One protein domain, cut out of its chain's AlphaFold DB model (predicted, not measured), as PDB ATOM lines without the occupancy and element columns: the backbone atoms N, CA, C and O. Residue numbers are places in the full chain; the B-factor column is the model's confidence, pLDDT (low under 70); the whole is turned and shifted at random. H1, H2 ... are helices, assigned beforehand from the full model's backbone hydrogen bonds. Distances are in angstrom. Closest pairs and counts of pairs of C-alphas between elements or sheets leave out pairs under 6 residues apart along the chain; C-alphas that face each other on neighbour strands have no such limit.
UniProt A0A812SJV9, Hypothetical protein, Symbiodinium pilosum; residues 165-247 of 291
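What this domain is: This is residues 165 to 247 of the 291 residues of the protein "Hypothetical protein" of Symbiodinium pilosum (UniProt A0A812SJV9). Two long helices, H3 and H5, run side by side the same way, and H4 crosses both steeply, so placed that the three centres make a triangle. The short H1 packs on H3 and the one-turn H2 on H4, while H6 follows H5 outward as an arm whose residues 241 to 247 stick out. The printed part has 83 residues, is all helix, with six named helices, H1 to H6, and no named strand. It is compact, with a radius of gyration of the C-alphas of 13.2 A, yet only just elongated, spanning 43 by 28 by 19 A.

How they stand to each other: H1, residues 165 to 173, and H2, residues 175 to 178, only just touch, only at the corner, with 3 pairs of C-alphas within 8 A, the closest those of Leu 172 and Ala 178 at 5.1 A. H3, residues 185 to 199, touches H1 at a steep tilt of 65 degrees, opposite ways; the closest C-alphas, of Val 168 and Leu 192, are 5.8 A apart. H4, residues 203 to 215, touches H2 with residues 206 to 210 alone, closest at the C-alphas of Ile 177 and Gln 207, 5.8 A. H5, residues 221 to 235, touches H3 at a shallow tilt of 11 degrees, the same way, closest at the C-alphas of Phe 195 and Ile 228, 6.5 A. H4 touches H5 with residues 209 to 213 alone, closest at the C-alphas of Ala 213 and Ile 224, 6.2 A. H6, residues 237 to 245, and H5 meet only through their link. Every O i to N i+4 pair is within hydrogen-bond range in H1, H3, H4, H5 and H6; H2 is too short for one.

Where its parts are: H1 begins at C-alpha 165 (16.346, 57.256, 12.576). H3 measures 20.7 A, H4 18.3 A and H5 20.5 A from first to last C-alpha. H6 ends at C-alpha 245 (25.713, 23.820, 16.782).

The domain as a whole: The C-alphas farthest apart, of Asp 184 and Glu 247, are 43.3 A apart. The printed part has no cut and no long link. Mean pLDDT of the printed part is 71.9, with residues 232 to 247 among those under 70.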
ATOM      1  N   LYS A 165      16.220  55.856  12.971       64.94
ATOM      2  CA  LYS A 165      16.346  57.256  12.576       64.94
ATOM      3  C   LYS A 165      17.347  58.054  13.435       64.94
ATOM      4  O   LYS A 165      18.305  58.579  12.889       64.94
ATOM      5  N   SER A 166      17.181  58.080  14.754       68.31
ATOM      6  CA  SER A 166      18.103  58.703  15.713       68.31
ATOM      7  C   SER A 166      19.506  58.086  15.707       68.31
ATOM      8  O   SER A 166      20.478  58.803  15.911       68.31
ATOM      9  N   PHE A 167      19.650  56.779  15.455       72.31
ATOM     10  CA  PHE A 167      20.974  56.164  15.291       72.31
ATOM     11  C   PHE A 167      21.686  56.706  14.050       72.31
ATOM     12  O   PHE A 167      22.856  57.061  14.122       72.31
ATOM     13  N   VAL A 168      20.976  56.768  12.920       77.38
ATOM     14  CA  VAL A 168      21.516  57.291  11.660       77.38
ATOM     15  C   VAL A 168      21.888  58.766  11.807       77.38
ATOM     16  O   VAL A 168      22.994  59.140  11.429       77.38
ATOM     17  N   GLU A 169      21.012  59.573  12.411       82.12
ATOM     18  CA  GLU A 169      21.261  60.994  12.689       82.12
ATOM     19  C   GLU A 169      22.525  61.175  13.546       82.12
ATOM     20  O   GLU A 169      23.472  61.831  13.116       82.12
ATOM     21  N   LEU A 170      22.613  60.501  14.698       81.31
ATOM     22  CA  LEU A 170      23.771  60.613  15.593       81.31
ATOM     23  C   LEU A 170      25.059  60.033  14.996       81.31
ATOM     24  O   LEU A 170      26.140  60.570  15.222       81.31
ATOM     25  N   ALA A 171      24.975  58.953  14.215       81.94
ATOM     26  CA  ALA A 171      26.135  58.401  13.516       81.94
ATOM     27  C   ALA A 171      26.736  59.411  12.529       81.94
ATOM     28  O   ALA A 171      27.956  59.469  12.378       81.94
ATOM     29  N   LEU A 172      25.892  60.199  11.856       85.56
ATOM     30  CA  LEU A 172      26.326  61.224  10.907       85.56
ATOM     31  C   LEU A 172      26.900  62.469  11.594       85.56
ATOM     32  O   LEU A 172      27.707  63.170  10.985       85.56
ATOM     33  N   GLU A 173      26.544  62.723  12.853       86.50
ATOM     34  CA  GLU A 173      27.134  63.800  13.658       86.50
ATOM     35  C   GLU A 173      28.557  63.476  14.146       86.50
ATOM     36  O   GLU A 173      29.323  64.387  14.460       86.50
ATOM     37  N   ILE A 174      28.944  62.195  14.176       84.31
ATOM     38  CA  ILE A 174      30.274  61.752  14.610       84.31
ATOM     39  C   ILE A 174      31.281  61.920  13.452       84.31
ATOM     40  O   ILE A 174      31.196  61.184  12.457       84.31
ATOM     41  N   PRO A 175      32.282  62.820  13.560       84.06
ATOM     42  CA  PRO A 175      33.193  63.138  12.456       84.06
ATOM     43  C   PRO A 175      33.975  61.932  11.929       84.06
ATOM     44  O   PRO A 175      34.220  61.823  10.728       84.06
ATOM     45  N   GLU A 176      34.347  61.000  12.804       83.75
ATOM     46  CA  GLU A 176      35.091  59.790  12.452       83.75
ATOM     47  C   GLU A 176      34.252  58.801  11.636       83.75
ATOM     48  O   GLU A 176      34.798  58.026  10.854       83.75
ATOM     49  N   ILE A 177      32.930  58.816  11.796       83.00
ATOM     50  CA  ILE A 177      32.012  57.968  11.030       83.00
ATOM     51  C   ILE A 177      31.684  58.670   9.711       83.00
ATOM     52  O   ILE A 177      31.907  58.110   8.635       83.00
ATOM     53  N   ALA A 178      31.249  59.930   9.780       83.69
ATOM     54  CA  ALA A 178      30.895  60.724   8.607       83.69
ATOM     55  C   ALA A 178      32.071  60.906   7.634       83.69
ATOM     56  O   ALA A 178      31.896  60.804   6.420       83.69
ATOM     57  N   GLY A 179      33.284  61.121   8.152       82.56
ATOM     58  CA  GLY A 179      34.494  61.310   7.350       82.56
ATOM     59  C   GLY A 179      34.967  60.053   6.613       82.56
ATOM     60  O   GLY A 179      35.639  60.161   5.582       82.56
ATOM     61  N   ASN A 180      34.597  58.865   7.103       82.94
ATOM     62  CA  ASN A 180      34.921  57.589   6.460       82.94
ATOM     63  C   ASN A 180      33.840  57.128   5.468       82.94
ATOM     64  O   ASN A 180      34.132  56.339   4.571       82.94
ATOM     65  N   LEU A 181      32.621  57.665   5.556       83.81
ATOM     66  CA  LEU A 181      31.538  57.418   4.604       83.81
ATOM     67  C   LEU A 181      31.574  58.429   3.446       83.81
ATOM     68  O   LEU A 181      30.728  59.318   3.332       83.81
ATOM     69  N   LYS A 182      32.560  58.293   2.554       81.31
ATOM     70  CA  LYS A 182      32.760  59.182   1.392       81.31
ATOM     71  C   LYS A 182      31.775  58.899   0.248       81.31
ATOM     72  O   LYS A 182      32.169  58.546  -0.857       81.31
ATOM     73  N   MET A 183      30.488  59.057   0.528       86.88
ATOM     74  CA  MET A 183      29.374  58.847  -0.403       86.88
ATOM     75  C   MET A 183      28.282  59.902  -0.198       86.88
ATOM     76  O   MET A 183      28.402  60.741   0.702       86.88
ATOM     77  N   ASP A 184      27.249  59.885  -1.040       87.12
ATOM     78  CA  ASP A 184      26.074  60.747  -0.902       87.12
ATOM     79  C   ASP A 184      25.236  60.378   0.332       87.12
ATOM     80  O   ASP A 184      25.321  59.266   0.853       87.12
ATOM     81  N   GLU A 185      24.432  61.326   0.806       83.06
ATOM     82  CA  GLU A 185      23.666  61.226   2.051       83.06
ATOM     83  C   GLU A 185      22.730  60.008   2.095       83.06
ATOM     84  O   GLU A 185      22.732  59.283   3.091       83.06
ATOM     85  N   LEU A 186      22.022  59.710   0.998       82.25
ATOM     86  CA  LEU A 186      21.125  58.550   0.914       82.25
ATOM     87  C   LEU A 186      21.904  57.241   1.074       82.25
ATOM     88  O   LEU A 186      21.509  56.368   1.850       82.25
ATOM     89  N   SER A 187      23.053  57.129   0.403       83.44
ATOM     90  CA  SER A 187      23.939  55.972   0.539       83.44
ATOM     91  C   SER A 187      24.498  55.829   1.959       83.44
ATOM     92  O   SER A 187      24.571  54.712   2.477       83.44
ATOM     93  N   ARG A 188      24.849  56.935   2.637       86.69
ATOM     94  CA  ARG A 188      25.309  56.884   4.040       86.69
ATOM     95  C   ARG A 188      24.224  56.340   4.952       86.69
ATOM     96  O   ARG A 188      24.495  55.440   5.744       86.69
ATOM     97  N   GLU A 189      23.002  56.852   4.822       83.56
ATOM     98  CA  GLU A 189      21.880  56.365   5.617       83.56
ATOM     99  C   GLU A 189      21.646  54.870   5.403       83.56
ATOM    100  O   GLU A 189      21.430  54.140   6.368       83.56
ATOM    101  N   GLU A 190      21.684  54.392   4.157       83.56
ATOM    102  CA  GLU A 190      21.497  52.971   3.868       83.56
ATOM    103  C   GLU A 190      22.562  52.090   4.522       83.56
ATOM    104  O   GLU A 190      22.228  51.032   5.056       83.56
ATOM    105  N   ILE A 191      23.828  52.512   4.509       85.12
ATOM    106  CA  ILE A 191      24.922  51.780   5.157       85.12
ATOM    107  C   ILE A 191      24.745  51.752   6.671       85.12
ATOM    108  O   ILE A 191      24.890  50.696   7.286       85.12
ATOM    109  N   LEU A 192      24.382  52.882   7.272       83.56
ATOM    110  CA  LEU A 192      24.150  52.985   8.710       83.56
ATOM    111  C   LEU A 192      22.945  52.148   9.144       83.56
ATOM    112  O   LEU A 192      23.025  51.426  10.138       83.56
ATOM    113  N   LYS A 193      21.861  52.159   8.359       77.62
ATOM    114  CA  LYS A 193      20.702  51.281   8.570       77.62
ATOM    115  C   LYS A 193      21.094  49.813   8.434       77.62
ATOM    116  O   LYS A 193      20.697  48.997   9.262       77.62
ATOM    117  N   TYR A 194      21.891  49.477   7.419       76.31
ATOM    118  CA  TYR A 194      22.373  48.117   7.194       76.31
ATOM    119  C   TYR A 194      23.226  47.622   8.364       76.31
ATOM    120  O   TYR A 194      22.957  46.551   8.905       76.31
ATOM    121  N   PHE A 195      24.194  48.426   8.810       76.88
ATOM    122  CA  PHE A 195      25.018  48.129   9.976       76.88
ATOM    123  C   PHE A 195      24.164  47.959  11.229       76.88
ATOM    124  O   PHE A 195      24.273  46.948  11.911       76.88
ATOM    125  N   TYR A 196      23.268  48.902  11.512       67.62
ATOM    126  CA  TYR A 196      22.407  48.848  12.686       67.62
ATOM    127  C   TYR A 196      21.554  47.573  12.725       67.62
ATOM    128  O   TYR A 196      21.507  46.883  13.743       67.62
ATOM    129  N   LEU A 197      20.932  47.205  11.601       63.25
ATOM    130  CA  LEU A 197      20.105  45.997  11.508       63.25
ATOM    131  C   LEU A 197      20.922  44.704  11.638       63.25
ATOM    132  O   LEU A 197      20.391  43.688  12.090       63.25
ATOM    133  N   ARG A 198      22.197  44.719  11.236       63.16
ATOM    134  CA  ARG A 198      23.084  43.546  11.269       63.16
ATOM    135  C   ARG A 198      23.841  43.391  12.586       63.16
ATOM    136  O   ARG A 198      23.946  42.273  13.080       63.16
ATOM    137  N   ALA A 199      24.337  44.489  13.140       60.97
ATOM    138  CA  ALA A 199      25.293  44.536  14.243       60.97
ATOM    139  C   ALA A 199      24.730  45.188  15.521       60.97
ATOM    140  O   ALA A 199      25.404  45.218  16.540       60.97
ATOM    141  N   GLY A 200      23.495  45.699  15.508       57.38
ATOM    142  CA  GLY A 200      22.840  46.217  16.715       57.38
ATOM    143  C   GLY A 200      23.251  47.635  17.133       57.38
ATOM    144  O   GLY A 200      22.835  48.084  18.195       57.38
ATOM    145  N   GLY A 201      24.010  48.360  16.301       63.19
ATOM    146  CA  GLY A 201      24.166  49.815  16.436       63.19
ATOM    147  C   GLY A 201      25.266  50.304  17.386       63.19
ATOM    148  O   GLY A 201      25.159  51.401  17.925       63.19
ATOM    149  N   SER A 202      26.345  49.545  17.596       69.62
ATOM    150  CA  SER A 202      27.515  50.038  18.343       69.62
ATOM    151  C   SER A 202      28.326  51.056  17.526       69.62
ATOM    152  O   SER A 202      28.922  50.709  16.505       69.62
ATOM    153  N   PHE A 203      28.404  52.315  17.980       70.06
ATOM    154  CA  PHE A 203      29.195  53.355  17.298       70.06
ATOM    155  C   PHE A 203      30.694  53.042  17.261       70.06
ATOM    156  O   PHE A 203      31.358  53.335  16.270       70.06
ATOM    157  N   ARG A 204      31.234  52.423  18.316       69.56
ATOM    158  CA  ARG A 204      32.654  52.050  18.379       69.56
ATOM    159  C   ARG A 204      32.999  50.990  17.335       69.56
ATOM    160  O   ARG A 204      34.006  51.109  16.644       69.56
ATOM    161  N   GLU A 205      32.159  49.968  17.213       72.19
ATOM    162  CA  GLU A 205      32.360  48.900  16.228       72.19
ATOM    163  C   GLU A 205      32.183  49.429  14.808       72.19
ATOM    164  O   GLU A 205      32.981  49.106  13.932       72.19
ATOM    165  N   LEU A 206      31.205  50.315  14.598       79.25
ATOM    166  CA  LEU A 206      31.033  51.016  13.332       79.25
ATOM    167  C   LEU A 206      32.285  51.823  12.959       79.25
ATOM    168  O   LEU A 206      32.747  51.742  11.824       79.25
ATOM    169  N   GLN A 207      32.873  52.564  13.901       80.88
ATOM    170  CA  GLN A 207      34.117  53.308  13.671       80.88
ATOM    171  C   GLN A 207      35.285  52.387  13.300       80.88
ATOM    172  O   GLN A 207      36.009  52.671  12.343       80.88
ATOM    173  N   GLU A 208      35.487  51.292  14.038       81.12
ATOM    174  CA  GLU A 208      36.550  50.322  13.751       81.12
ATOM    175  C   GLU A 208      36.360  49.673  12.373       81.12
ATOM    176  O   GLU A 208      37.314  49.590  11.594       81.12
ATOM    177  N   LEU A 209      35.126  49.295  12.034       84.69
ATOM    178  CA  LEU A 209      34.780  48.693  10.750       84.69
ATOM    179  C   LEU A 209      35.029  49.659   9.593       84.69
ATOM    180  O   LEU A 209      35.706  49.302   8.631       84.69
ATOM    181  N   LEU A 210      34.555  50.901   9.700       86.00
ATOM    182  CA  LEU A 210      34.759  51.919   8.668       86.00
ATOM    183  C   LEU A 210      36.237  52.280   8.499       86.00
ATOM    184  O   LEU A 210      36.704  52.476   7.377       86.00
ATOM    185  N   LYS A 211      37.008  52.306   9.591       84.44
ATOM    186  CA  LYS A 211      38.461  52.511   9.539       84.44
ATOM    187  C   LYS A 211      39.170  51.363   8.818       84.44
ATOM    188  O   LYS A 211      40.124  51.607   8.079       84.44
ATOM    189  N   ASN A 212      38.724  50.125   9.020       82.19
ATOM    190  CA  ASN A 212      39.271  48.957   8.329       82.19
ATOM    191  C   ASN A 212      38.871  48.935   6.849       82.19
ATOM    192  O   ASN A 212      39.739  48.750   5.999       82.19
ATOM    193  N   ALA A 213      37.613  49.245   6.530       82.00
ATOM    194  CA  ALA A 213      37.136  49.382   5.156       82.00
ATOM    195  C   ALA A 213      37.916  50.465   4.388       82.00
ATOM    196  O   ALA A 213      38.362  50.236   3.263       82.00
ATOM    197  N   ALA A 214      38.179  51.612   5.025       79.94
ATOM    198  CA  ALA A 214      39.000  52.677   4.451       79.94
ATOM    199  C   ALA A 214      40.445  52.222   4.180       79.94
ATOM    200  O   ALA A 214      40.992  52.527   3.123       79.94
ATOM    201  N   LYS A 215      41.063  51.456   5.092       82.38
ATOM    202  CA  LYS A 215      42.400  50.866   4.876       82.38
ATOM    203  C   LYS A 215      42.419  49.832   3.750       82.38
ATOM    204  O   LYS A 215      43.427  49.713   3.062       82.38
ATOM    205  N   ALA A 216      41.324  49.097   3.570       79.12
ATOM    206  CA  ALA A 216      41.157  48.106   2.513       79.12
ATOM    207  C   ALA A 216      40.760  48.721   1.154       79.12
ATOM    208  O   ALA A 216      40.521  47.981   0.204       79.12
ATOM    209  N   ASN A 217      40.675  50.056   1.046       78.81
ATOM    210  CA  ASN A 217      40.137  50.778  -0.118       78.81
ATOM    211  C   ASN A 217      38.705  50.353  -0.515       78.81
ATOM    212  O   ASN A 217      38.276  50.584  -1.644       78.81
ATOM    213  N   ALA A 218      37.942  49.778   0.417       76.75
ATOM    214  CA  ALA A 218      36.550  49.374   0.241       76.75
ATOM    215  C   ALA A 218      35.613  50.519   0.659       76.75
ATOM    216  O   ALA A 218      34.850  50.401   1.614       76.75
ATOM    217  N   SER A 219      35.743  51.677   0.002       71.56
ATOM    218  CA  SER A 219      35.039  52.913   0.384       71.56
ATOM    219  C   SER A 219      33.677  53.109  -0.291       71.56
ATOM    220  O   SER A 219      32.980  54.076   0.016       71.56
ATOM    221  N   ASP A 220      33.305  52.240  -1.230       82.12
ATOM    222  CA  ASP A 220      32.001  52.257  -1.887       82.12
ATOM    223  C   ASP A 220      30.946  51.492  -1.068       82.12
ATOM    224  O   ASP A 220      31.258  50.664  -0.213       82.12
ATOM    225  N   GLY A 221      29.661  51.766  -1.313       81.38
ATOM    226  CA  GLY A 221      28.579  51.184  -0.511       81.38
ATOM    227  C   GLY A 221      28.555  49.647  -0.520       81.38
ATOM    228  O   GLY A 221      28.223  49.031   0.491       81.38
ATOM    229  N   GLN A 222      28.938  49.009  -1.630       82.69
ATOM    230  CA  GLN A 222      29.029  47.546  -1.712       82.69
ATOM    231  C   GLN A 222      30.241  47.001  -0.953       82.69
ATOM    232  O   GLN A 222      30.086  46.038  -0.203       82.69
ATOM    233  N   GLY A 223      31.413  47.633  -1.071       82.38
ATOM    234  CA  GLY A 223      32.599  47.260  -0.304       82.38
ATOM    235  C   GLY A 223      32.371  47.352   1.204       82.38
ATOM    236  O   GLY A 223      32.693  46.415   1.934       82.38
ATOM    237  N   ILE A 224      31.719  48.422   1.672       84.38
ATOM    238  CA  ILE A 224      31.389  48.579   3.094       84.38
ATOM    239  C   ILE A 224      30.346  47.547   3.545       84.38
ATOM    240  O   ILE A 224      30.528  46.941   4.598       84.38
ATOM    241  N   LYS A 225      29.288  47.279   2.762       83.56
ATOM    242  CA  LYS A 225      28.334  46.191   3.076       83.56
ATOM    243  C   LYS A 225      29.037  44.835   3.152       83.56
ATOM    244  O   LYS A 225      28.763  44.075   4.073       83.56
ATOM    245  N   GLY A 226      29.981  44.571   2.250       81.69
ATOM    246  CA  GLY A 226      30.818  43.374   2.271       81.69
ATOM    247  C   GLY A 226      31.643  43.254   3.553       81.69
ATOM    248  O   GLY A 226      31.635  42.196   4.169       81.69
ATOM    249  N   GLN A 227      32.267  44.345   4.005       81.56
ATOM    250  CA  GLN A 227      32.991  44.395   5.282       81.56
ATOM    251  C   GLN A 227      32.059  44.230   6.492       81.56
ATOM    252  O   GLN A 227      32.425  43.567   7.455       81.56
ATOM    253  N   ILE A 228      30.835  44.769   6.443       78.19
ATOM    254  CA  ILE A 228      29.796  44.525   7.459       78.19
ATOM    255  C   ILE A 228      29.396  43.050   7.484       78.19
ATOM    256  O   ILE A 228      29.243  42.485   8.560       78.19
ATOM    257  N   ASP A 229      29.247  42.414   6.325       75.56
ATOM    258  CA  ASP A 229      28.880  41.002   6.222       75.56
ATOM    259  C   ASP A 229      30.025  40.056   6.586       75.56
ATOM    260  O   ASP A 229      29.772  38.962   7.087       75.56
ATOM    261  N   GLU A 230      31.271  40.436   6.314       74.50
ATOM    262  CA  GLU A 230      32.480  39.724   6.730       74.50
ATOM    263  C   GLU A 230      32.671  39.852   8.239       74.50
ATOM    264  O   GLU A 230      32.734  38.842   8.926       74.50
ATOM    265  N   TRP A 231      32.585  41.068   8.781       73.44
ATOM    266  CA  TRP A 231      32.576  41.304  10.223       73.44
ATOM    267  C   TRP A 231      31.433  40.551  10.907       73.44
ATOM    268  O   TRP A 231      31.654  39.863  11.899       73.44
ATOM    269  N   TYR A 232      30.217  40.596  10.351       61.41
ATOM    270  CA  TYR A 232      29.092  39.799  10.838       61.41
ATOM    271  C   TYR A 232      29.436  38.312  10.782       61.41
ATOM    272  O   TYR A 232      29.172  37.594  11.737       61.41
ATOM    273  N   ARG A 233      30.056  37.838   9.697       60.72
ATOM    274  CA  ARG A 233      30.484  36.443   9.558       60.72
ATOM    275  C   ARG A 233      31.607  36.021  10.490       60.72
ATOM    276  O   ARG A 233      31.650  34.855  10.830       60.72
ATOM    277  N   GLU A 234      32.475  36.916  10.923       61.75
ATOM    278  CA  GLU A 234      33.580  36.590  11.827       61.75
ATOM    279  C   GLU A 234      33.198  36.757  13.298       61.75
ATOM    280  O   GLU A 234      33.677  36.024  14.157       61.75
ATOM    281  N   LYS A 235      32.335  37.729  13.601       54.09
ATOM    282  CA  LYS A 235      32.026  38.148  14.973       54.09
ATOM    283  C   LYS A 235      30.654  37.700  15.452       54.09
ATOM    284  O   LYS A 235      30.490  37.520  16.647       54.09
ATOM    285  N   ILE A 236      29.671  37.548  14.560       47.12
ATOM    286  CA  ILE A 236      28.269  37.234  14.905       47.12
ATOM    287  C   ILE A 236      27.860  35.849  14.427       47.12
ATOM    288  O   ILE A 236      27.123  35.142  15.107       47.12
ATOM    289  N   TRP A 237      28.273  35.468  13.223       40.59
ATOM    290  CA  TRP A 237      27.867  34.224  12.588       40.59
ATOM    291  C   TRP A 237      28.405  32.999  13.324       40.59
ATOM    292  O   TRP A 237      27.574  32.165  13.646       40.59
ATOM    293  N   PRO A 238      29.687  32.905  13.731       37.81
ATOM    294  CA  PRO A 238      30.148  31.833  14.607       37.81
ATOM    295  C   PRO A 238      29.425  31.829  15.949       37.81
ATOM    296  O   PRO A 238      29.362  30.795  16.576       37.81
ATOM    297  N   ILE A 239      28.802  32.926  16.386       32.91
ATOM    298  CA  ILE A 239      27.954  32.936  17.588       32.91
ATOM    299  C   ILE A 239      26.544  32.403  17.290       32.91
ATOM    300  O   ILE A 239      25.914  31.742  18.116       32.91
ATOM    301  N   LYS A 240      26.019  32.698  16.097       36.16
ATOM    302  CA  LYS A 240      24.769  32.136  15.580       36.16
ATOM    303  C   LYS A 240      24.912  30.634  15.324       36.16
ATOM    304  O   LYS A 240      23.969  29.918  15.633       36.16
ATOM    305  N   ASP A 241      26.073  30.204  14.838       35.38
ATOM    306  CA  ASP A 241      26.467  28.811  14.666       35.38
ATOM    307  C   ASP A 241      26.833  28.191  16.012       35.38
ATOM    308  O   ASP A 241      26.347  27.120  16.267       35.38
ATOM    309  N   VAL A 242      27.478  28.863  16.971       36.00
ATOM    310  CA  VAL A 242      27.630  28.325  18.340       36.00
ATOM    311  C   VAL A 242      26.258  28.076  18.952       36.00
ATOM    312  O   VAL A 242      26.028  26.997  19.466       36.00
ATOM    313  N   LEU A 243      25.280  28.975  18.831       32.94
ATOM    314  CA  LEU A 243      23.926  28.708  19.336       32.94
ATOM    315  C   LEU A 243      23.122  27.687  18.512       32.94
ATOM    316  O   LEU A 243      22.185  27.138  19.079       32.94
ATOM    317  N   ALA A 244      23.478  27.431  17.245       34.88
ATOM    318  CA  ALA A 244      22.842  26.444  16.355       34.88
ATOM    319  C   ALA A 244      23.574  25.075  16.309       34.88
ATOM    320  O   ALA A 244      22.971  24.051  16.038       34.88
ATOM    321  N   GLU A 245      24.861  25.012  16.635       35.97
ATOM    322  CA  GLU A 245      25.713  23.820  16.782       35.97
ATOM    323  C   GLU A 245      25.688  23.327  18.239       35.97
ATOM    324  O   GLU A 245      25.812  22.127  18.506       35.97
ATOM    325  N   THR A 246      25.374  24.223  19.189       42.16
ATOM    326  CA  THR A 246      24.866  23.859  20.522       42.16
ATOM    327  C   THR A 246      23.480  23.192  20.442       42.16
ATOM    328  O   THR A 246      23.073  22.571  21.427       42.16
ATOM    329  N   GLU A 247      22.748  23.279  19.313       43.66
ATOM    330  CA  GLU A 247      21.408  22.667  19.196       43.66
ATOM    331  C   GLU A 247      21.439  21.138  19.267       43.66
ATOM    332  O   GLU A 247      20.449  20.579  19.731       43.66
TER     333      GLU A 247